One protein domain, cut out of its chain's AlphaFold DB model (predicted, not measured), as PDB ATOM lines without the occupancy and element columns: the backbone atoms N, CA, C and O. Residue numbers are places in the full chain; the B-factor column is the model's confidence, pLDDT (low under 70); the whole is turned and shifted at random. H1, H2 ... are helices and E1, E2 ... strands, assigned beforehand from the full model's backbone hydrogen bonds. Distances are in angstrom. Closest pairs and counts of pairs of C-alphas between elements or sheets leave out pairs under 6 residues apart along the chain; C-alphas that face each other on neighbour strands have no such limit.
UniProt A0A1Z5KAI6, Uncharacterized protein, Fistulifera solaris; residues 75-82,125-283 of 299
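AT A GLANCE: This is residues 75 to 82 and 125 to 283 of the 299 residues of an uncharacterized protein of Fistulifera solaris (UniProt A0A1Z5KAI6). A sheet of six strands, strongly twisted and curled like part of a barrel, wraps round one long helix, H1, while the helical hairpin H3 and H4 packs on H1 through H4, and H5 runs off toward one end of the model, touching no helix. The three longer strands, E1, E2 and E3, make one part of the sheet; the three-residue strands E4, E6 and E5 make the rest, with the short helix H2 on the same face as H1. The printed part has 167 residues, with five named helices and six named strands in the order E1 E2 E3 H1 E4 H2 E5 E6 H3 H4 H5. The class is mixed, helices and strands, and the sheet is mixed too, in the order E1 E2 E3 E4 E6 E5. The whole is compact, with a radius of gyration of the C-alphas of 15.8 A, yet elongated in outline, spanning 50 by 29 by 28 A.

HOW THE PARTS SIT: Begin at the edge strand E1, residues 75 to 80, which is antiparallel to E2, residues 129 to 135; look at N 78 and O 129, 2.8 A apart. E2 forms a hairpin with E3, residues 143 to 150, where N 144 and O 134 are 2.7 A apart. Next comes H1, residues 166 to 185; the sheet curls round it, and the closest C-alphas of E2 and H1 are those of Ala 129 and Ala 170, at 6.1 A. E4, residues 193 to 195, is parallel to E3, with N 194 and O 143 2.8 A apart; E3, H1 and E4 are a strand-helix-strand unit, two parallel neighbour strands with a helix between, and its crossover is right-handed. H2, residues 201 to 206, is on the sheet at a height over the sheet of 5.9 A, on the same face as H1, which gives two layers, helices on one face of a sheet; it lies over none of the strands, but only just, as 2 of its C-alphas fall on E4. H1, with residues 168 to 172 alone, and H2 only just touch, with 3 pairs of C-alphas within 8 A, the closest being those of Ser 172 and Leu 204, at 6.9 A. E5, residues 210 to 212, is the other edge strand and forms a hairpin with E6, residues 223 to 225, where N 211 and O 224 are 2.9 A apart. E6 is antiparallel to E4, with N 225 and O 193 2.8 A apart. E4, H2 and E5 are a split strand-helix-strand unit, with E6 between the strands, and its crossover is right-handed. H3, residues 227 to 239, only grazes the sheet, with its residues 227 to 233. It forms a helical hairpin with H4, residues 247 to 260: they touch, closest at the C-alphas of Ser 238 and Arg 250, 5.1 A, at a shallow tilt of 34 degrees, only just short of steep. H4 touches H1, closest at the C-alphas of Gln 180 and Ile 256, 6.1 A, at a shallow tilt of 29 degrees, the same way. H5, residues 265 to 281, is close to H3 but not clearly touching, with the C-alphas of Leu 227 and Arg 265 7.8 A apart, and it is apart from H4. In H1, H2, H3, H4 and H5 every O i to N i+4 pair is within hydrogen-bond range.

IN THESE COORDINATES: Find C-alpha 75 at (22.621, -26.717, -0.209); from there E1 runs 16.7 A to Arg 80. E2 measures 20.7 A and E3 20.9 A. C-alpha 166 at (37.665, -40.126, 0.114) begins H1, which runs 28.7 A to Thr 185. H3 measures 18.4 A, H4 20.2 A and H5 24.2 A, ending at C-alpha 281 at (3.611, -30.096, 26.355).

THE WHOLE: The two C-alphas farthest apart are those of Gly 82 and Asn 281, at 52.0 A. Residues 83 to 124 are not printed, and C-alphas 82 and 125 are 9.7 A apart across that cut. The link from E3 to H1, residues 151 to 165, is long. The mean pLDDT of the printed part is 86.9; look for values under 70 at residue 82, residues 241 to 246 and residues 280 to 283.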
ATOM      1  N   TRP A  75      21.878 -25.624   0.405       95.12
ATOM      2  CA  TRP A  75      22.621 -26.717  -0.209       95.12
ATOM      3  C   TRP A  75      24.125 -26.502  -0.086       95.12
ATOM      4  O   TRP A  75      24.617 -25.379  -0.186       95.12
ATOM      5  N   VAL A  76      24.859 -27.603   0.057       95.81
ATOM      6  CA  VAL A  76      26.312 -27.655  -0.121       95.81
ATOM      7  C   VAL A  76      26.636 -28.590  -1.266       95.81
ATOM      8  O   VAL A  76      26.120 -29.706  -1.332       95.81
ATOM      9  N   ALA A  77      27.538 -28.146  -2.138       94.69
ATOM     10  CA  ALA A  77      28.134 -28.958  -3.183       94.69
ATOM     11  C   ALA A  77      29.641 -29.058  -2.945       94.69
ATOM     12  O   ALA A  77      30.346 -28.048  -2.879       94.69
ATOM     13  N   VAL A  78      30.129 -30.289  -2.826       93.50
ATOM     14  CA  VAL A  78      31.543 -30.613  -2.649       93.50
ATOM     15  C   VAL A  78      32.091 -31.090  -3.980       93.50
ATOM     16  O   VAL A  78      31.556 -32.016  -4.589       93.50
ATOM     17  N   PHE A  79      33.187 -30.499  -4.428       91.12
ATOM     18  CA  PHE A  79      33.886 -30.874  -5.648       91.12
ATOM     19  C   PHE A  79      35.270 -31.385  -5.280       91.12
ATOM     20  O   PHE A  79      35.936 -30.839  -4.402       91.12
ATOM     21  N   ARG A  80      35.745 -32.408  -5.987       87.56
ATOM     22  CA  ARG A  80      37.149 -32.807  -5.890       87.56
ATOM     23  C   ARG A  80      37.995 -31.671  -6.455       87.56
ATOM     24  O   ARG A  80      37.807 -31.297  -7.617       87.56
ATOM     25  N   SER A  81      38.889 -31.112  -5.647       79.38
ATOM     26  CA  SER A  81      39.873 -30.138  -6.105       79.38
ATOM     27  C   SER A  81      40.692 -30.825  -7.188       79.38
ATOM     28  O   SER A  81      41.402 -31.797  -6.929       79.38
ATOM     29  N   GLY A  82      40.521 -30.400  -8.438       61.84
ATOM     30  CA  GLY A  82      41.242 -30.971  -9.563       61.84
ATOM     31  C   GLY A  82      42.700 -30.548  -9.498       61.84
ATOM     32  O   GLY A  82      43.062 -29.636 -10.221       61.84
ATOM     33  N   GLN A 125      31.556 -28.474 -13.223       80.94
ATOM     34  CA  GLN A 125      32.189 -29.662 -12.676       80.94
ATOM     35  C   GLN A 125      31.131 -30.375 -11.848       80.94
ATOM     36  O   GLN A 125      30.565 -29.774 -10.945       80.94
ATOM     37  N   LYS A 126      30.853 -31.648 -12.140       89.25
ATOM     38  CA  LYS A 126      29.896 -32.417 -11.344       89.25
ATOM     39  C   LYS A 126      30.401 -32.511  -9.889       89.25
ATOM     40  O   LYS A 126      31.570 -32.874  -9.704       89.25
ATOM     41  N   PRO A 127      29.573 -32.206  -8.871       93.00
ATOM     42  CA  PRO A 127      29.956 -32.415  -7.478       93.00
ATOM     43  C   PRO A 127      30.237 -33.895  -7.209       93.00
ATOM     44  O   PRO A 127      29.680 -34.782  -7.855       93.00
ATOM     45  N   VAL A 128      31.088 -34.172  -6.227       93.50
ATOM     46  CA  VAL A 128      31.332 -35.526  -5.716       93.50
ATOM     47  C   VAL A 128      30.490 -35.838  -4.485       93.50
ATOM     48  O   VAL A 128      30.217 -37.009  -4.233       93.50
ATOM     49  N   ALA A 129      30.052 -34.821  -3.744       94.00
ATOM     50  CA  ALA A 129      29.094 -34.967  -2.658       94.00
ATOM     51  C   ALA A 129      28.181 -33.744  -2.567       94.00
ATOM     52  O   ALA A 129      28.557 -32.643  -2.975       94.00
ATOM     53  N   VAL A 130      26.987 -33.957  -2.027       95.38
ATOM     54  CA  VAL A 130      26.009 -32.918  -1.717       95.38
ATOM     55  C   VAL A 130      25.382 -33.196  -0.357       95.38
ATOM     56  O   VAL A 130      25.314 -34.346   0.084       95.38
ATOM     57  N   ALA A 131      24.933 -32.140   0.305       94.94
ATOM     58  CA  ALA A 131      24.124 -32.218   1.512       94.94
ATOM     59  C   ALA A 131      23.189 -31.008   1.564       94.94
ATOM     60  O   ALA A 131      23.496 -29.960   0.986       94.94
ATOM     61  N   ARG A 132      22.063 -31.150   2.264       94.44
ATOM     62  CA  ARG A 132      21.100 -30.070   2.466       94.44
ATOM     63  C   ARG A 132      20.870 -29.849   3.953       94.44
ATOM     64  O   ARG A 132      20.752 -30.798   4.722       94.44
ATOM     65  N   LEU A 133      20.769 -28.584   4.333       94.31
ATOM     66  CA  LEU A 133      20.210 -28.147   5.602       94.31
ATOM     67  C   LEU A 133      18.919 -27.392   5.301       94.31
ATOM     68  O   LEU A 133      18.939 -26.390   4.589       94.31
ATOM     69  N   ARG A 134      17.795 -27.875   5.823       92.62
ATOM     70  CA  ARG A 134      16.487 -27.234   5.658       92.62
ATOM     71  C   ARG A 134      15.864 -26.902   6.996       92.62
ATOM     72  O   ARG A 134      16.128 -27.593   7.975       92.62
ATOM     73  N   ARG A 135      14.993 -25.901   7.050       91.44
ATOM     74  CA  ARG A 135      14.162 -25.676   8.240       91.44
ATOM     75  C   ARG A 135      13.151 -26.820   8.406       91.44
ATOM     76  O   ARG A 135      12.619 -27.326   7.420       91.44
ATOM     77  N   SER A 136      12.917 -27.248   9.643       88.81
ATOM     78  CA  SER A 136      11.898 -28.249   9.960       88.81
ATOM     79  C   SER A 136      10.494 -27.657   9.809       88.81
ATOM     80  O   SER A 136      10.237 -26.543  10.259       88.81
ATOM     81  N   GLU A 137       9.583 -28.420   9.210       86.62
ATOM     82  CA  GLU A 137       8.147 -28.100   9.172       86.62
ATOM     83  C   GLU A 137       7.461 -28.413  10.507       86.62
ATOM     84  O   GLU A 137       6.472 -27.783  10.871       86.62
ATOM     85  N   ASP A 138       8.003 -29.382  11.248       84.62
ATOM     86  CA  ASP A 138       7.423 -29.875  12.497       84.62
ATOM     87  C   ASP A 138       7.849 -29.051  13.715       84.62
ATOM     88  O   ASP A 138       7.166 -29.051  14.739       84.62
ATOM     89  N   PHE A 139       8.996 -28.372  13.616       86.44
ATOM     90  CA  PHE A 139       9.666 -27.739  14.744       86.44
ATOM     91  C   PHE A 139      10.207 -26.353  14.355       86.44
ATOM     92  O   PHE A 139      11.039 -26.205  13.461       86.44
ATOM     93  N   GLU A 140       9.761 -25.320  15.063       86.56
ATOM     94  CA  GLU A 140      10.302 -23.966  14.986       86.56
ATOM     95  C   GLU A 140      11.755 -23.906  15.493       86.56
ATOM     96  O   GLU A 140      12.108 -24.563  16.477       86.56
ATOM     97  N   GLU A 141      12.592 -23.103  14.819       87.00
ATOM     98  CA  GLU A 141      14.031 -22.951  15.105       87.00
ATOM     99  C   GLU A 141      14.792 -24.285  15.174       87.00
ATOM    100  O   GLU A 141      15.729 -24.458  15.955       87.00
ATOM    101  N   VAL A 142      14.372 -25.241  14.349       91.25
ATOM    102  CA  VAL A 142      15.053 -26.515  14.154       91.25
ATOM    103  C   VAL A 142      15.326 -26.697  12.670       91.25
ATOM    104  O   VAL A 142      14.491 -26.390  11.818       91.25
ATOM    105  N   TRP A 143      16.505 -27.217  12.367       93.31
ATOM    106  CA  TRP A 143      16.976 -27.503  11.029       93.31
ATOM    107  C   TRP A 143      17.236 -28.993  10.882       93.31
ATOM    108  O   TRP A 143      17.832 -29.628  11.747       93.31
ATOM    109  N   VAL A 144      16.796 -29.552   9.766       93.00
ATOM    110  CA  VAL A 144      17.027 -30.940   9.393       93.00
ATOM    111  C   VAL A 144      18.143 -30.973   8.361       93.00
ATOM    112  O   VAL A 144      18.024 -30.401   7.279       93.00
ATOM    113  N   MET A 145      19.231 -31.650   8.705       93.69
ATOM    114  CA  MET A 145      20.284 -32.006   7.770       93.69
ATOM    115  C   MET A 145      19.919 -33.333   7.099       93.69
ATOM    116  O   MET A 145      19.845 -34.381   7.750       93.69
ATOM    117  N   ASP A 146      19.671 -33.277   5.796       90.12
ATOM    118  CA  ASP A 146      19.285 -34.410   4.964       90.12
ATOM    119  C   ASP A 146      20.072 -34.438   3.639       90.12
ATOM    120  O   ASP A 146      21.042 -33.705   3.438       90.12
ATOM    121  N   TYR A 147      19.733 -35.400   2.775       88.19
ATOM    122  CA  TYR A 147      20.351 -35.606   1.460       88.19
ATOM    123  C   TYR A 147      21.887 -35.624   1.429       88.19
ATOM    124  O   TYR A 147      22.489 -35.271   0.419       88.19
ATOM    125  N   MET A 148      22.526 -36.118   2.494       91.06
ATOM    126  CA  MET A 148      23.968 -36.381   2.534       91.06
ATOM    127  C   MET A 148      24.317 -37.522   1.564       91.06
ATOM    128  O   MET A 148      24.280 -38.702   1.922       91.06
ATOM    129  N   ARG A 149      24.612 -37.182   0.307       91.44
ATOM    130  CA  ARG A 149      24.921 -38.133  -0.771       91.44
ATOM    131  C   ARG A 149      26.329 -37.891  -1.290       91.44
ATOM    132  O   ARG A 149      26.768 -36.757  -1.431       91.44
ATOM    133  N   CYS A 150      27.027 -38.968  -1.630       92.12
ATOM    134  CA  CYS A 150      28.343 -38.904  -2.254       92.12
ATOM    135  C   CYS A 150      28.438 -39.950  -3.368       92.12
ATOM    136  O   CYS A 150      27.952 -41.070  -3.217       92.12
ATOM    137  N   ALA A 151      29.020 -39.547  -4.497       91.31
ATOM    138  CA  ALA A 151      29.193 -40.356  -5.700       91.31
ATOM    139  C   ALA A 151      30.531 -41.117  -5.729       91.31
ATOM    140  O   ALA A 151      30.769 -41.900  -6.647       91.31
ATOM    141  N   LEU A 152      31.418 -40.870  -4.758       88.88
ATOM    142  CA  LEU A 152      32.662 -41.621  -4.606       88.88
ATOM    143  C   LEU A 152      32.372 -43.026  -4.064       88.88
ATOM    144  O   LEU A 152      31.356 -43.259  -3.406       88.88
ATOM    145  N   LYS A 153      33.270 -43.966  -4.352       86.50
ATOM    146  CA  LYS A 153      33.166 -45.346  -3.872       86.50
ATOM    147  C   LYS A 153      33.368 -45.406  -2.363       86.50
ATOM    148  O   LYS A 153      34.250 -44.737  -1.830       86.50
ATOM    149  N   LYS A 154      32.558 -46.215  -1.679       82.62
ATOM    150  CA  LYS A 154      32.576 -46.323  -0.211       82.62
ATOM    151  C   LYS A 154      33.709 -47.216   0.284       82.62
ATOM    152  O   LYS A 154      34.207 -47.030   1.385       82.62
ATOM    153  N   GLU A 155      34.061 -48.207  -0.524       76.50
ATOM    154  CA  GLU A 155      35.018 -49.272  -0.234       76.50
ATOM    155  C   GLU A 155      36.484 -48.865  -0.434       76.50
ATOM    156  O   GLU A 155      37.380 -49.570   0.030       76.50
ATOM    157  N   ASP A 156      36.739 -47.730  -1.088       75.62
ATOM    158  CA  ASP A 156      38.091 -47.232  -1.331       75.62
ATOM    159  C   ASP A 156      38.659 -46.620  -0.041       75.62
ATOM    160  O   ASP A 156      38.491 -45.432   0.248       75.62
ATOM    161  N   THR A 157      39.327 -47.449   0.762       78.06
ATOM    162  CA  THR A 157      39.999 -47.005   1.986       78.06
ATOM    163  C   THR A 157      41.323 -46.318   1.661       78.06
ATOM    164  O   THR A 157      42.206 -46.920   1.050       78.06
ATOM    165  N   ASP A 158      41.487 -45.082   2.123       74.50
ATOM    166  CA  ASP A 158      42.711 -44.291   2.018       74.50
ATOM    167  C   ASP A 158      43.096 -43.808   3.421       74.50
ATOM    168  O   ASP A 158      42.411 -42.992   4.040       74.50
ATOM    169  N   THR A 159      44.220 -44.306   3.938       74.56
ATOM    170  CA  THR A 159      44.714 -43.940   5.273       74.56
ATOM    171  C   THR A 159      45.129 -42.475   5.383       74.56
ATOM    172  O   THR A 159      45.337 -41.998   6.501       74.56
ATOM    173  N   THR A 160      45.285 -41.775   4.256       75.19
ATOM    174  CA  THR A 160      45.592 -40.340   4.198       75.19
ATOM    175  C   THR A 160      44.343 -39.459   4.272       75.19
ATOM    176  O   THR A 160      44.473 -38.261   4.518       75.19
ATOM    177  N   CYS A 161      43.148 -40.037   4.113       75.31
ATOM    178  CA  CYS A 161      41.874 -39.329   4.201       75.31
ATOM    179  C   CYS A 161      41.361 -39.228   5.644       75.31
ATOM    180  O   CYS A 161      41.516 -40.148   6.456       75.31
ATOM    181  N   ASP A 162      40.685 -38.118   5.937       72.44
ATOM    182  CA  ASP A 162      39.851 -37.961   7.132       72.44
ATOM    183  C   ASP A 162      38.683 -38.964   7.085       72.44
ATOM    184  O   ASP A 162      37.990 -39.087   6.076       72.44
ATOM    185  N   GLY A 163      38.506 -39.759   8.140       71.81
ATOM    186  CA  GLY A 163      37.562 -40.887   8.134       71.81
ATOM    187  C   GLY A 163      38.015 -42.107   7.317       71.81
ATOM    188  O   GLY A 163      37.249 -43.052   7.164       71.81
ATOM    189  N   GLY A 164      39.248 -42.135   6.800       77.69
ATOM    190  CA  GLY A 164      39.846 -43.332   6.194       77.69
ATOM    191  C   GLY A 164      39.373 -43.676   4.778       77.69
ATOM    192  O   GLY A 164      39.714 -44.746   4.282       77.69
ATOM    193  N   SER A 165      38.606 -42.804   4.115       87.00
ATOM    194  CA  SER A 165      38.266 -42.905   2.686       87.00
ATOM    195  C   SER A 165      37.921 -41.535   2.106       87.00
ATOM    196  O   SER A 165      37.447 -40.652   2.825       87.00
ATOM    197  N   GLU A 166      38.082 -41.363   0.792       87.81
ATOM    198  CA  GLU A 166      37.665 -40.126   0.114       87.81
ATOM    199  C   GLU A 166      36.147 -39.896   0.213       87.81
ATOM    200  O   GLU A 166      35.697 -38.754   0.276       87.81
ATOM    201  N   TYR A 167      35.349 -40.971   0.248       90.00
ATOM    202  CA  TYR A 167      33.896 -40.901   0.426       90.00
ATOM    203  C   TYR A 167      33.521 -40.274   1.773       90.00
ATOM    204  O   TYR A 167      32.715 -39.341   1.827       90.00
ATOM    205  N   LEU A 168      34.121 -40.771   2.858       89.31
ATOM    206  CA  LEU A 168      33.848 -40.273   4.203       89.31
ATOM    207  C   LEU A 168      34.404 -38.862   4.399       89.31
ATOM    208  O   LEU A 168      33.724 -38.044   5.017       89.31
ATOM    209  N   GLU A 169      35.566 -38.547   3.821       89.19
ATOM    210  CA  GLU A 169      36.127 -37.193   3.832       89.19
ATOM    211  C   GLU A 169      35.224 -36.204   3.073       89.19
ATOM    212  O   GLU A 169      34.939 -35.124   3.583       89.19
ATOM    213  N   ALA A 170      34.690 -36.566   1.902       91.44
ATOM    214  CA  ALA A 170      33.803 -35.686   1.135       91.44
ATOM    215  C   ALA A 170      32.490 -35.374   1.876       91.44
ATOM    216  O   ALA A 170      32.063 -34.218   1.914       91.44
ATOM    217  N   ILE A 171      31.860 -36.380   2.495       92.12
ATOM    218  CA  ILE A 171      30.663 -36.178   3.334       92.12
ATOM    219  C   ILE A 171      31.012 -35.346   4.568       92.12
ATOM    220  O   ILE A 171      30.283 -34.426   4.928       92.12
ATOM    221  N   SER A 172      32.149 -35.647   5.187       91.31
ATOM    222  CA  SER A 172      32.697 -34.909   6.320       91.31
ATOM    223  C   SER A 172      32.843 -33.420   6.024       91.31
ATOM    224  O   SER A 172      32.417 -32.590   6.826       91.31
ATOM    225  N   VAL A 173      33.395 -33.081   4.855       92.25
ATOM    226  CA  VAL A 173      33.525 -31.690   4.419       92.25
ATOM    227  C   VAL A 173      32.143 -31.060   4.218       92.25
ATOM    228  O   VAL A 173      31.927 -29.947   4.683       92.25
ATOM    229  N   ALA A 174      31.188 -31.772   3.607       93.94
ATOM    230  CA  ALA A 174      29.830 -31.259   3.416       93.94
ATOM    231  C   ALA A 174      29.142 -30.904   4.748       93.94
ATOM    232  O   ALA A 174      28.557 -29.828   4.869       93.94
ATOM    233  N   ILE A 175      29.250 -31.785   5.752       94.44
ATOM    234  CA  ILE A 175      28.701 -31.554   7.096       94.44
ATOM    235  C   ILE A 175      29.382 -30.348   7.742       94.44
ATOM    236  O   ILE A 175      28.696 -29.443   8.211       94.44
ATOM    237  N   ASP A 176      30.717 -30.309   7.737       94.75
ATOM    238  CA  ASP A 176      31.480 -29.209   8.332       94.75
ATOM    239  C   ASP A 176      31.083 -27.867   7.694       94.75
ATOM    240  O   ASP A 176      30.839 -26.895   8.402       94.75
ATOM    241  N   THR A 177      30.934 -27.809   6.369       94.94
ATOM    242  CA  THR A 177      30.514 -26.593   5.661       94.94
ATOM    243  C   THR A 177      29.079 -26.173   6.005       94.94
ATOM    244  O   THR A 177      28.836 -24.984   6.219       94.94
ATOM    245  N   LEU A 178      28.132 -27.113   6.122       95.25
ATOM    246  CA  LEU A 178      26.769 -26.795   6.572       95.25
ATOM    247  C   LEU A 178      26.749 -26.267   8.008       95.25
ATOM    248  O   LEU A 178      26.037 -25.305   8.298       95.25
ATOM    249  N   LEU A 179      27.553 -26.854   8.896       95.06
ATOM    250  CA  LEU A 179      27.702 -26.380  10.270       95.06
ATOM    251  C   LEU A 179      28.264 -24.963  10.318       95.06
ATOM    252  O   LEU A 179      27.741 -24.127  11.049       95.06
ATOM    253  N   GLN A 180      29.300 -24.678   9.528       95.06
ATOM    254  CA  GLN A 180      29.867 -23.335   9.435       95.06
ATOM    255  C   GLN A 180      28.814 -22.321   8.977       95.06
ATOM    256  O   GLN A 180      28.663 -21.275   9.602       95.06
ATOM    257  N   HIS A 181      28.045 -22.652   7.938       94.62
ATOM    258  CA  HIS A 181      26.972 -21.789   7.455       94.62
ATOM    259  C   HIS A 181      25.876 -21.565   8.508       94.62
ATOM    260  O   HIS A 181      25.449 -20.429   8.726       94.62
ATOM    261  N   HIS A 182      25.447 -22.625   9.200       94.69
ATOM    262  CA  HIS A 182      24.474 -22.523  10.289       94.69
ATOM    263  C   HIS A 182      24.991 -21.631  11.418       94.69
ATOM    264  O   HIS A 182      24.296 -20.722  11.842       94.69
ATOM    265  N   LEU A 183      26.231 -21.821  11.866       94.12
ATOM    266  CA  LEU A 183      26.821 -21.028  12.950       94.12
ATOM    267  C   LEU A 183      27.039 -19.551  12.587       94.12
ATOM    268  O   LEU A 183      27.089 -18.703  13.475       94.12
ATOM    269  N   GLN A 184      27.173 -19.229  11.299       92.06
ATOM    270  CA  GLN A 184      27.257 -17.846  10.826       92.06
ATOM    271  C   GLN A 184      25.895 -17.141  10.803       92.06
ATOM    272  O   GLN A 184      25.836 -15.921  10.950       92.06
ATOM    273  N   THR A 185      24.813 -17.889  10.587       89.31
ATOM    274  CA  THR A 185      23.474 -17.339  10.318       89.31
ATOM    275  C   THR A 185      22.520 -17.478  11.503       89.31
ATOM    276  O   THR A 185      21.712 -16.583  11.759       89.31
ATOM    277  N   ALA A 186      22.620 -18.569  12.256       82.25
ATOM    278  CA  ALA A 186      21.758 -18.894  13.377       82.25
ATOM    279  C   ALA A 186      22.375 -18.473  14.717       82.25
ATOM    280  O   ALA A 186      23.587 -18.468  14.914       82.25
ATOM    281  N   LYS A 187      21.503 -18.145  15.674       81.94
ATOM    282  CA  LYS A 187      21.890 -17.751  17.041       81.94
ATOM    283  C   LYS A 187      21.817 -18.894  18.052       81.94
ATOM    284  O   LYS A 187      22.081 -18.664  19.227       81.94
ATOM    285  N   CYS A 188      21.427 -20.086  17.604       88.94
ATOM    286  CA  CYS A 188      21.257 -21.256  18.450       88.94
ATOM    287  C   CYS A 188      21.865 -22.502  17.803       88.94
ATOM    288  O   CYS A 188      21.933 -22.610  16.573       88.94
ATOM    289  N   PHE A 189      22.302 -23.441  18.636       94.69
ATOM    290  CA  PHE A 189      22.991 -24.646  18.192       94.69
ATOM    291  C   PHE A 189      22.556 -25.894  18.958       94.69
ATOM    292  O   PHE A 189      22.293 -26.922  18.332       94.69
ATOM    293  N   GLU A 190      22.418 -25.820  20.279       94.81
ATOM    294  CA  GLU A 190      21.977 -26.937  21.111       94.81
ATOM    295  C   GLU A 190      20.584 -27.414  20.681       94.81
ATOM    296  O   GLU A 190      19.604 -26.665  20.703       94.81
ATOM    297  N   GLY A 191      20.472 -28.668  20.249       91.44
ATOM    298  CA  GLY A 191      19.194 -29.226  19.811       91.44
ATOM    299  C   GLY A 191      18.672 -28.709  18.466       91.44
ATOM    300  O   GLY A 191      17.630 -29.180  18.002       91.44
ATOM    301  N   ALA A 192      19.353 -27.732  17.859       92.88
ATOM    302  CA  ALA A 192      18.854 -26.985  16.712       92.88
ATOM    303  C   ALA A 192      19.018 -27.750  15.396       92.88
ATOM    304  O   ALA A 192      18.148 -27.659  14.539       92.88
ATOM    305  N   ILE A 193      20.098 -28.513  15.221       94.56
ATOM    306  CA  ILE A 193      20.339 -29.297  14.008       94.56
ATOM    307  C   ILE A 193      20.029 -30.759  14.296       94.56
ATOM    308  O   ILE A 193      20.542 -31.356  15.241       94.56
ATOM    309  N   ARG A 194      19.213 -31.356  13.439       93.50
ATOM    310  CA  ARG A 194      18.762 -32.739  13.538       93.50
ATOM    311  C   ARG A 194      19.057 -33.479  12.259       93.50
ATOM    312  O   ARG A 194      19.042 -32.896  11.182       93.50
ATOM    313  N   THR A 195      19.335 -34.769  12.355       92.25
ATOM    314  CA  THR A 195      19.774 -35.540  11.189       92.25
ATOM    315  C   THR A 195      19.205 -36.951  11.187       92.25
ATOM    316  O   THR A 195      19.070 -37.619  12.222       92.25
ATOM    317  N   LYS A 196      18.896 -37.417   9.974       87.25
ATOM    318  CA  LYS A 196      18.579 -38.812   9.670       87.25
ATOM    319  C   LYS A 196      19.842 -39.485   9.159       87.25
ATOM    320  O   LYS A 196      20.150 -39.458   7.969       87.25
ATOM    321  N   ALA A 197      20.594 -40.056  10.084       80.06
ATOM    322  CA  ALA A 197      21.829 -40.727   9.783       80.06
ATOM    323  C   ALA A 197      21.553 -42.086   9.134       80.06
ATOM    324  O   ALA A 197      20.733 -42.879   9.591       80.06
ATOM    325  N   THR A 198      22.291 -42.363   8.069       78.19
ATOM    326  CA  THR A 198      22.484 -43.714   7.548       78.19
ATOM    327  C   THR A 198      23.568 -44.433   8.356       78.19
ATOM    328  O   THR A 198      24.327 -43.799   9.089       78.19
ATOM    329  N   ILE A 199      23.710 -45.745   8.149       71.69
ATOM    330  CA  ILE A 199      24.750 -46.580   8.783       71.69
ATOM    331  C   ILE A 199      26.160 -45.978   8.631       71.69
ATOM    332  O   ILE A 199      26.975 -46.086   9.539       71.69
ATOM    333  N   HIS A 200      26.452 -45.320   7.505       73.50
ATOM    334  CA  HIS A 200      27.772 -44.734   7.258       73.50
ATOM    335  C   HIS A 200      27.913 -43.303   7.781       73.50
ATOM    336  O   HIS A 200      29.017 -42.885   8.108       73.50
ATOM    337  N   SER A 201      26.820 -42.540   7.845       77.62
ATOM    338  CA  SER A 201      26.872 -41.152   8.314       77.62
ATOM    339  C   SER A 201      26.711 -41.032   9.829       77.62
ATOM    340  O   SER A 201      27.098 -40.009  10.367       77.62
ATOM    341  N   GLY A 202      26.170 -42.042  10.521       85.50
ATOM    342  CA  GLY A 202      26.035 -42.046  11.987       85.50
ATOM    343  C   GLY A 202      27.373 -41.848  12.700       85.50
ATOM    344  O   GLY A 202      27.550 -40.816  13.341       85.50
ATOM    345  N   PRO A 203      28.365 -42.735  12.482       88.44
ATOM    346  CA  PRO A 203      29.692 -42.576  13.079       88.44
ATOM    347  C   PRO A 203      30.341 -41.224  12.744       88.44
ATOM    348  O   PRO A 203      30.913 -40.574  13.611       88.44
ATOM    349  N   LEU A 204      30.173 -40.740  11.506       88.56
ATOM    350  CA  LEU A 204      30.694 -39.432  11.093       88.56
ATOM    351  C   LEU A 204      30.075 -38.247  11.841       88.56
ATOM    352  O   LEU A 204      30.721 -37.205  11.969       88.56
ATOM    353  N   LEU A 205      28.817 -38.371  12.261       92.75
ATOM    354  CA  LEU A 205      28.106 -37.353  13.025       92.75
ATOM    355  C   LEU A 205      28.523 -37.400  14.497       92.75
ATOM    356  O   LEU A 205      28.790 -36.352  15.083       92.75
ATOM    357  N   GLU A 206      28.662 -38.595  15.067       93.06
ATOM    358  CA  GLU A 206      29.173 -38.788  16.430       93.06
ATOM    359  C   GLU A 206      30.616 -38.274  16.581       93.06
ATOM    360  O   GLU A 206      30.951 -37.603  17.564       93.06
ATOM    361  N   ASP A 207      31.459 -38.471  15.563       90.56
ATOM    362  CA  ASP A 207      32.819 -37.918  15.494       90.56
ATOM    363  C   ASP A 207      32.853 -36.382  15.449       90.56
ATOM    364  O   ASP A 207      33.884 -35.768  15.740       90.56
ATOM    365  N   ARG A 208      31.723 -35.749  15.118       91.88
ATOM    366  CA  ARG A 208      31.526 -34.292  15.124       91.88
ATOM    367  C   ARG A 208      30.800 -33.788  16.359       91.88
ATOM    368  O   ARG A 208      30.656 -32.581  16.494       91.88
ATOM    369  N   GLY A 209      30.380 -34.683  17.249       94.19
ATOM    370  CA  GLY A 209      29.699 -34.338  18.494       94.19
ATOM    371  C   GLY A 209      28.179 -34.270  18.385       94.19
ATOM    372  O   GLY A 209      27.525 -33.783  19.302       94.19
ATOM    373  N   PHE A 210      27.590 -34.776  17.300       95.50
ATOM    374  CA  PHE A 210      26.158 -35.049  17.305       95.50
ATOM    375  C   PHE A 210      25.869 -36.251  18.200       95.50
ATOM    376  O   PHE A 210      26.581 -37.253  18.167       95.50
ATOM    377  N   VAL A 211      24.796 -36.159  18.977       94.50
ATOM    378  CA  VAL A 211      24.425 -37.180  19.957       94.50
ATOM    379  C   VAL A 211      23.209 -37.955  19.446       94.50
ATOM    380  O   VAL A 211      22.271 -37.325  18.940       94.50
ATOM    381  N   PRO A 212      23.193 -39.296  19.560       92.19
ATOM    382  CA  PRO A 212      22.026 -40.100  19.226       92.19
ATOM    383  C   PRO A 212      20.794 -39.689  20.037       92.19
ATOM    384  O   PRO A 212      20.877 -39.411  21.236       92.19
ATOM    385  N   VAL A 213      19.631 -39.677  19.393       89.00
ATOM    386  CA  VAL A 213      18.370 -39.335  20.058       89.00
ATOM    387  C   VAL A 213      17.863 -40.533  20.856       89.00
ATOM    388  O   VAL A 213      17.688 -41.622  20.314       89.00
ATOM    389  N   ALA A 214      17.597 -40.328  22.147       80.12
ATOM    390  CA  ALA A 214      17.089 -41.377  23.030       80.12
ATOM    391  C   ALA A 214      15.594 -41.680  22.819       80.12
ATOM    392  O   ALA A 214      15.160 -42.814  23.014       80.12
ATOM    393  N   THR A 215      14.798 -40.675  22.440       79.88
ATOM    394  CA  THR A 215      13.344 -40.785  22.265       79.88
ATOM    395  C   THR A 215      12.938 -40.488  20.829       79.88
ATOM    396  O   THR A 215      13.317 -39.471  20.253       79.88
ATOM    397  N   LEU A 216      12.146 -41.375  20.227       77.00
ATOM    398  CA  LEU A 216      11.676 -41.173  18.862       77.00
ATOM    399  C   LEU A 216      10.712 -39.980  18.815       77.00
ATOM    400  O   LEU A 216       9.758 -39.913  19.587       77.00
ATOM    401  N   GLN A 217      10.965 -39.052  17.896       79.62
ATOM    402  CA  GLN A 217      10.130 -37.874  17.665       79.62
ATOM    403  C   GLN A 217       9.531 -37.902  16.254       79.62
ATOM    404  O   GLN A 217       9.892 -38.743  15.428       79.62
ATOM    405  N   LYS A 218       8.611 -36.968  15.981       80.75
ATOM    406  CA  LYS A 218       7.860 -36.880  14.718       80.75
ATOM    407  C   LYS A 218       8.750 -36.822  13.477       80.75
ATOM    408  O   LYS A 218       8.472 -37.479  12.477       80.75
ATOM    409  N   ASP A 219       9.857 -36.096  13.571       78.94
ATOM    410  CA  ASP A 219      10.826 -35.974  12.486       78.94
ATOM    411  C   ASP A 219      11.631 -37.255  12.244       78.94
ATOM    412  O   ASP A 219      12.316 -37.333  11.230       78.94
ATOM    413  N   MET A 220      11.559 -38.260  13.123       83.81
ATOM    414  CA  MET A 220      12.396 -39.462  13.111       83.81
ATOM    415  C   MET A 220      13.898 -39.146  13.058       83.81
ATOM    416  O   MET A 220      14.667 -39.846  12.389       83.81
ATOM    417  N   ALA A 221      14.326 -38.066  13.714       87.56
ATOM    418  CA  ALA A 221      15.739 -37.749  13.825       87.56
ATOM    419  C   ALA A 221      16.477 -38.845  14.605       87.56
ATOM    420  O   ALA A 221      16.034 -39.313  15.649       87.56
ATOM    421  N   SER A 222      17.632 -39.238  14.079       90.50
ATOM    422  CA  SER A 222      18.524 -40.207  14.722       90.50
ATOM    423  C   SER A 222      19.578 -39.534  15.595       90.50
ATOM    424  O   SER A 222      20.022 -40.123  16.571       90.50
ATOM    425  N   HIS A 223      19.981 -38.314  15.230       94.19
ATOM    426  CA  HIS A 223      21.054 -37.562  15.866       94.19
ATOM    427  C   HIS A 223      20.672 -36.088  15.968       94.19
ATOM    428  O   HIS A 223      19.979 -35.557  15.093       94.19
ATOM    429  N   VAL A 224      21.157 -35.433  17.018       94.38
ATOM    430  CA  VAL A 224      20.891 -34.029  17.337       94.38
ATOM    431  C   VAL A 224      22.202 -33.326  17.695       94.38
ATOM    432  O   VAL A 224      23.104 -33.937  18.270       94.38
ATOM    433  N   SER A 225      22.334 -32.052  17.329       95.38
ATOM    434  CA  SER A 225      23.497 -31.238  17.675       95.38
ATOM    435  C   SER A 225      23.581 -30.998  19.180       95.38
ATOM    436  O   SER A 225      22.609 -30.574  19.807       95.38
ATOM    437  N   SER A 226      24.769 -31.215  19.740       95.81
ATOM    438  CA  SER A 226      25.102 -30.847  21.114       95.81
ATOM    439  C   SER A 226      26.274 -29.875  21.101       95.81
ATOM    440  O   SER A 226      27.333 -30.177  20.556       95.81
ATOM    441  N   LEU A 227      26.088 -28.700  21.691       95.31
ATOM    442  CA  LEU A 227      27.093 -27.650  21.793       95.31
ATOM    443  C   LEU A 227      28.362 -28.174  22.467       95.31
ATOM    444  O   LEU A 227      29.459 -27.977  21.947       95.31
ATOM    445  N   ASP A 228      28.205 -28.884  23.580       94.94
ATOM    446  CA  ASP A 228      29.314 -29.386  24.391       94.94
ATOM    447  C   ASP A 228      30.110 -30.461  23.671       94.94
ATOM    448  O   ASP A 228      31.332 -30.356  23.553       94.94
ATOM    449  N   ALA A 229      29.410 -31.471  23.154       95.94
ATOM    450  CA  ALA A 229      30.053 -32.570  22.458       95.94
ATOM    451  C   ALA A 229      30.709 -32.085  21.158       95.94
ATOM    452  O   ALA A 229      31.834 -32.482  20.860       95.94
ATOM    453  N   CYS A 230      30.070 -31.180  20.406       95.81
ATOM    454  CA  CYS A 230      30.681 -30.581  19.219       95.81
ATOM    455  C   CYS A 230      31.925 -29.764  19.577       95.81
ATOM    456  O   CYS A 230      32.959 -29.906  18.922       95.81
ATOM    457  N   LEU A 231      31.864 -28.938  20.625       95.62
ATOM    458  CA  LEU A 231      33.011 -28.149  21.066       95.62
ATOM    459  C   LEU A 231      34.188 -29.058  21.440       95.62
ATOM    460  O   LEU A 231      35.303 -28.816  20.986       95.62
ATOM    461  N   GLU A 232      33.942 -30.124  22.204       95.44
ATOM    462  CA  GLU A 232      34.962 -31.101  22.593       95.44
ATOM    463  C   GLU A 232      35.564 -31.813  21.374       95.44
ATOM    464  O   GLU A 232      36.787 -31.832  21.201       95.44
ATOM    465  N   LYS A 233      34.718 -32.362  20.492       94.56
ATOM    466  CA  LYS A 233      35.160 -33.111  19.310       94.56
ATOM    467  C   LYS A 233      35.957 -32.232  18.354       94.56
ATOM    468  O   LYS A 233      37.063 -32.606  17.964       94.56
ATOM    469  N   TYR A 234      35.462 -31.043  18.008       94.25
ATOM    470  CA  TYR A 234      36.187 -30.145  17.110       94.25
ATOM    471  C   TYR A 234      37.435 -29.537  17.764       94.25
ATOM    472  O   TYR A 234      38.449 -29.383  17.076       94.25
ATOM    473  N   ALA A 235      37.433 -29.269  19.076       93.56
ATOM    474  CA  ALA A 235      38.643 -28.859  19.791       93.56
ATOM    475  C   ALA A 235      39.708 -29.958  19.735       93.56
ATOM    476  O   ALA A 235      40.846 -29.672  19.356       93.56
ATOM    477  N   GLY A 236      39.333 -31.214  19.991       91.25
ATOM    478  CA  GLY A 236      40.213 -32.371  19.828       91.25
ATOM    479  C   GLY A 236      40.780 -32.465  18.411       91.25
ATOM    480  O   GLY A 236      41.993 -32.552  18.236       91.25
ATOM    481  N   ARG A 237      39.930 -32.344  17.383       88.31
ATOM    482  CA  ARG A 237      40.353 -32.371  15.969       88.31
ATOM    483  C   ARG A 237      41.288 -31.218  15.597       88.31
ATOM    484  O   ARG A 237      42.163 -31.389  14.756       88.31
ATOM    485  N   SER A 238      41.145 -30.058  16.231       88.31
ATOM    486  CA  SER A 238      41.978 -28.883  15.946       88.31
ATOM    487  C   SER A 238      43.431 -29.017  16.425       88.31
ATOM    488  O   SER A 238      44.340 -28.397  15.854       88.31
ATOM    489  N   VAL A 239      43.660 -29.836  17.457       86.31
ATOM    490  CA  VAL A 239      44.983 -30.084  18.052       86.31
ATOM    491  C   VAL A 239      45.547 -31.456  17.697       86.31
ATOM    492  O   VAL A 239      46.760 -31.643  17.771       86.31
ATOM    493  N   ALA A 240      44.694 -32.402  17.302       78.62
ATOM    494  CA  ALA A 240      45.096 -33.755  16.960       78.62
ATOM    495  C   ALA A 240      46.019 -33.768  15.737       78.62
ATOM    496  O   ALA A 240      45.659 -33.308  14.654       78.62
ATOM    497  N   THR A 241      47.193 -34.369  15.909       69.19
ATOM    498  CA  THR A 241      48.138 -34.643  14.821       69.19
ATOM    499  C   THR A 241      47.675 -35.790  13.926       69.19
ATOM    500  O   THR A 241      48.039 -35.833  12.755       69.19
ATOM    501  N   ASP A 242      46.842 -36.686  14.464       65.00
ATOM    502  CA  ASP A 242      46.543 -37.981  13.842       65.00
ATOM    503  C   ASP A 242      45.147 -38.028  13.200       65.00
ATOM    504  O   ASP A 242      44.906 -38.835  12.303       65.00
ATOM    505  N   VAL A 243      44.227 -37.167  13.657       57.97
ATOM    506  CA  VAL A 243      42.818 -37.130  13.217       57.97
ATOM    507  C   VAL A 243      42.613 -36.098  12.107       57.97
ATOM    508  O   VAL A 243      41.918 -36.374  11.136       57.97
ATOM    509  N   ALA A 244      43.274 -34.939  12.181       58.00
ATOM    510  CA  ALA A 244      43.236 -33.928  11.129       58.00
ATOM    511  C   ALA A 244      44.372 -34.146  10.116       58.00
ATOM    512  O   ALA A 244      45.301 -33.344  10.002       58.00
ATOM    513  N   LYS A 245      44.321 -35.279   9.404       64.25
ATOM    514  CA  LYS A 245      45.373 -35.687   8.452       64.25
ATOM    515  C   LYS A 245      45.501 -34.739   7.258       64.25
ATOM    516  O   LYS A 245      46.584 -34.623   6.688       64.25
ATOM    517  N   SER A 246      44.426 -34.030   6.904       68.56
ATOM    518  CA  SER A 246      44.451 -32.975   5.891       68.56
ATOM    519  C   SER A 246      44.499 -31.582   6.544       68.56
ATOM    520  O   SER A 246      43.696 -31.300   7.439       68.56
ATOM    521  N   PRO A 247      45.380 -30.662   6.100       72.19
ATOM    522  CA  PRO A 247      45.428 -29.290   6.618       72.19
ATOM    523  C   PRO A 247      44.075 -28.563   6.557       72.19
ATOM    524  O   PRO A 247      43.749 -27.790   7.459       72.19
ATOM    525  N   GLY A 248      43.262 -28.857   5.532       78.94
ATOM    526  CA  GLY A 248      41.903 -28.327   5.388       78.94
ATOM    527  C   GLY A 248      40.958 -28.769   6.509       78.94
ATOM    528  O   GLY A 248      40.227 -27.941   7.050       78.94
ATOM    529  N   SER A 249      41.015 -30.040   6.930       81.50
ATOM    530  CA  SER A 249      40.188 -30.545   8.041       81.50
ATOM    531  C   SER A 249      40.499 -29.839   9.363       81.50
ATOM    532  O   SER A 249      39.583 -29.441  10.084       81.50
ATOM    533  N   ARG A 250      41.786 -29.597   9.646       85.44
ATOM    534  CA  ARG A 250      42.223 -28.877  10.847       85.44
ATOM    535  C   ARG A 250      41.721 -27.437  10.856       85.44
ATOM    536  O   ARG A 250      41.230 -26.966  11.879       85.44
ATOM    537  N   GLN A 251      41.842 -26.751   9.721       87.38
ATOM    538  CA  GLN A 251      41.402 -25.366   9.576       87.38
ATOM    539  C   GLN A 251      39.886 -25.240   9.772       87.38
ATOM    540  O   GLN A 251      39.446 -24.422  10.578       87.38
ATOM    541  N   ARG A 252      39.089 -26.107   9.128       88.81
ATOM    542  CA  ARG A 252      37.631 -26.140   9.337       88.81
ATOM    543  C   ARG A 252      37.268 -26.392  10.794       88.81
ATOM    544  O   ARG A 252      36.379 -25.728  11.322       88.81
ATOM    545  N   ALA A 253      37.964 -27.320  11.453       91.88
ATOM    546  CA  ALA A 253      37.732 -27.604  12.863       91.88
ATOM    547  C   ALA A 253      38.008 -26.379  13.747       91.88
ATOM    548  O   ALA A 253      37.183 -26.047  14.591       91.88
ATOM    549  N   LEU A 254      39.116 -25.663  13.518       92.25
ATOM    550  CA  LEU A 254      39.430 -24.420  14.233       92.25
ATOM    551  C   LEU A 254      38.360 -23.341  14.030       92.25
ATOM    552  O   LEU A 254      37.967 -22.676  14.988       92.25
ATOM    553  N   GLU A 255      37.875 -23.175  12.802       93.25
ATOM    554  CA  GLU A 255      36.810 -22.221  12.487       93.25
ATOM    555  C   GLU A 255      35.511 -22.572  13.213       93.25
ATOM    556  O   GLU A 255      34.901 -21.701  13.833       93.25
ATOM    557  N   ILE A 256      35.119 -23.849  13.198       95.25
ATOM    558  CA  ILE A 256      33.922 -24.329  13.895       95.25
ATOM    559  C   ILE A 256      34.060 -24.116  15.406       95.25
ATOM    560  O   ILE A 256      33.157 -23.542  16.008       95.25
ATOM    561  N   VAL A 257      35.196 -24.470  16.018       95.69
ATOM    562  CA  VAL A 257      35.452 -24.201  17.448       95.69
ATOM    563  C   VAL A 257      35.365 -22.708  17.751       95.69
ATOM    564  O   VAL A 257      34.743 -22.320  18.737       95.69
ATOM    565  N   SER A 258      35.957 -21.860  16.905       95.06
ATOM    566  CA  SER A 258      35.905 -20.407  17.089       95.06
ATOM    567  C   SER A 258      34.472 -19.883  17.052       95.06
ATOM    568  O   SER A 258      34.127 -19.016  17.852       95.06
ATOM    569  N   MET A 259      33.635 -20.401  16.152       94.88
ATOM    570  CA  MET A 259      32.235 -19.994  16.044       94.88
ATOM    571  C   MET A 259      31.382 -20.532  17.193       94.88
ATOM    572  O   MET A 259      30.643 -19.757  17.795       94.88
ATOM    573  N   LEU A 260      31.541 -21.805  17.568       94.50
ATOM    574  CA  LEU A 260      30.869 -22.392  18.733       94.50
ATOM    575  C   LEU A 260      31.233 -21.641  20.022       94.50
ATOM    576  O   LEU A 260      30.360 -21.339  20.828       94.50
ATOM    577  N   GLY A 261      32.503 -21.258  20.185       92.81
ATOM    578  CA  GLY A 261      32.978 -20.500  21.344       92.81
ATOM    579  C   GLY A 261      32.440 -19.067  21.445       92.81
ATOM    580  O   GLY A 261      32.557 -18.453  22.503       92.81
ATOM    581  N   ARG A 262      31.848 -18.519  20.374       92.12
ATOM    582  CA  ARG A 262      31.177 -17.205  20.395       92.12
ATOM    583  C   ARG A 262      29.723 -17.290  20.854       92.12
ATOM    584  O   ARG A 262      29.135 -16.251  21.153       92.12
ATOM    585  N   LEU A 263      29.133 -18.484  20.883       92.06
ATOM    586  CA  LEU A 263      27.751 -18.666  21.313       92.06
ATOM    587  C   LEU A 263      27.625 -18.476  22.827       92.06
ATOM    588  O   LEU A 263      28.476 -18.902  23.608       92.06
ATOM    589  N   ASN A 264      26.523 -17.857  23.257       92.38
ATOM    590  CA  ASN A 264      26.189 -17.795  24.674       92.38
ATOM    591  C   ASN A 264      25.604 -19.141  25.112       92.38
ATOM    592  O   ASN A 264      24.420 -19.410  24.919       92.38
ATOM    593  N   ARG A 265      26.452 -19.962  25.734       92.50
ATOM    594  CA  ARG A 265      26.120 -21.304  26.223       92.50
ATOM    595  C   ARG A 265      24.858 -21.343  27.091       92.50
ATOM    596  O   ARG A 265      24.007 -22.196  26.883       92.50
ATOM    597  N   GLU A 266      24.729 -20.452  28.073       92.50
ATOM    598  CA  GLU A 266      23.589 -20.472  29.004       92.50
ATOM    599  C   GLU A 266      22.280 -20.149  28.287       92.50
ATOM    600  O   GLU A 266      21.256 -20.795  28.516       92.50
ATOM    601  N   GLN A 267      22.331 -19.167  27.387       92.50
ATOM    602  CA  GLN A 267      21.187 -18.784  26.579       92.50
ATOM    603  C   GLN A 267      20.784 -19.900  25.610       92.50
ATOM    604  O   GLN A 267      19.597 -20.193  25.505       92.50
ATOM    605  N   ASP A 268      21.748 -20.535  24.945       92.44
ATOM    606  CA  ASP A 268      21.495 -21.605  23.975       92.44
ATOM    607  C   ASP A 268      20.898 -22.850  24.652       92.44
ATOM    608  O   ASP A 268      19.865 -23.362  24.226       92.44
ATOM    609  N   MET A 269      21.454 -23.261  25.799       92.12
ATOM    610  CA  MET A 269      20.909 -24.359  26.606       92.12
ATOM    611  C   MET A 269      19.496 -24.057  27.112       92.12
ATOM    612  O   MET A 269      18.643 -24.947  27.149       92.12
ATOM    613  N   LYS A 270      19.227 -22.808  27.513       92.06
ATOM    614  CA  LYS A 270      17.884 -22.391  27.925       92.06
ATOM    615  C   LYS A 270      16.907 -22.448  26.750       92.06
ATOM    616  O   LYS A 270      15.844 -23.038  26.893       92.06
ATOM    617  N   GLN A 271      17.284 -21.913  25.589       90.38
ATOM    618  CA  GLN A 271      16.463 -21.967  24.376       90.38
ATOM    619  C   GLN A 271      16.175 -23.410  23.947       90.38
ATOM    620  O   GLN A 271      15.043 -23.727  23.594       90.38
ATOM    621  N   ALA A 272      17.161 -24.304  24.026       89.94
ATOM    622  CA  ALA A 272      16.976 -25.717  23.719       89.94
ATOM    623  C   ALA A 272      15.965 -26.401  24.653       89.94
ATOM    624  O   ALA A 272      15.116 -27.159  24.182       89.94
ATOM    625  N   ARG A 273      16.015 -26.103  25.959       88.38
ATOM    626  CA  ARG A 273      15.035 -26.598  26.941       88.38
ATOM    627  C   ARG A 273      13.644 -26.043  26.673       88.38
ATOM    628  O   ARG A 273      12.715 -26.827  26.526       88.38
ATOM    629  N   ASP A 274      13.527 -24.727  26.504       87.50
ATOM    630  CA  ASP A 274      12.254 -24.064  26.212       87.50
ATOM    631  C   ASP A 274      11.618 -24.634  24.926       87.50
ATOM    632  O   ASP A 274      10.406 -24.847  24.868       87.50
ATOM    633  N   ARG A 275      12.428 -24.936  23.898       86.62
ATOM    634  CA  ARG A 275      11.977 -25.640  22.686       86.62
ATOM    635  C   ARG A 275      11.466 -27.042  23.004       86.62
ATOM    636  O   ARG A 275      10.363 -27.391  22.591       86.62
ATOM    637  N   ASN A 276      12.242 -27.844  23.727       82.00
ATOM    638  CA  ASN A 276      11.858 -29.218  24.041       82.00
ATOM    639  C   ASN A 276      10.578 -29.284  24.893       82.00
ATOM    640  O   ASN A 276       9.726 -30.140  24.653       82.00
ATOM    641  N   ASP A 277      10.401 -28.346  25.824       82.75
ATOM    642  CA  ASP A 277       9.209 -28.240  26.664       82.75
ATOM    643  C   ASP A 277       7.971 -27.858  25.843       82.75
ATOM    644  O   ASP A 277       6.905 -28.442  26.036       82.75
ATOM    645  N   ARG A 278       8.100 -26.939  24.870       80.50
ATOM    646  CA  ARG A 278       7.001 -26.603  23.941       80.50
ATOM    647  C   ARG A 278       6.519 -27.823  23.161       80.50
ATOM    648  O   ARG A 278       5.314 -28.005  23.005       80.50
ATOM    649  N   TYR A 279       7.438 -28.664  22.690       72.12
ATOM    650  CA  TYR A 279       7.082 -29.856  21.913       72.12
ATOM    651  C   TYR A 279       6.591 -31.015  22.783       72.12
ATOM    652  O   TYR A 279       5.733 -31.784  22.348       72.12
ATOM    653  N   SER A 280       7.073 -31.108  24.023       67.88
ATOM    654  CA  SER A 280       6.615 -32.112  24.986       67.88
ATOM    655  C   SER A 280       5.208 -31.795  25.509       67.88
ATOM    656  O   SER A 280       4.364 -32.682  25.542       67.88
ATOM    657  N   ASN A 281       4.916 -30.528  25.828       58.12
ATOM    658  CA  ASN A 281       3.611 -30.096  26.355       58.12
ATOM    659  C   ASN A 281       2.533 -29.888  25.275       58.12
ATOM    660  O   ASN A 281       1.356 -29.761  25.601       58.12
ATOM    661  N   GLY A 282       2.917 -29.819  23.997       51.00
ATOM    662  CA  GLY A 282       1.979 -29.779  22.867       51.00
ATOM    663  C   GLY A 282       1.432 -31.155  22.467       51.00
ATOM    664  O   GLY A 282       0.499 -31.231  21.669       51.00
ATOM    665  N   SER A 283       2.002 -32.232  23.013       48.66
ATOM    666  CA  SER A 283       1.508 -33.596  22.830       48.66
ATOM    667  C   SER A 283       0.566 -33.920  23.994       48.66
ATOM    668  O   SER A 283       0.970 -33.724  25.141       48.66
TER     669      SER A 283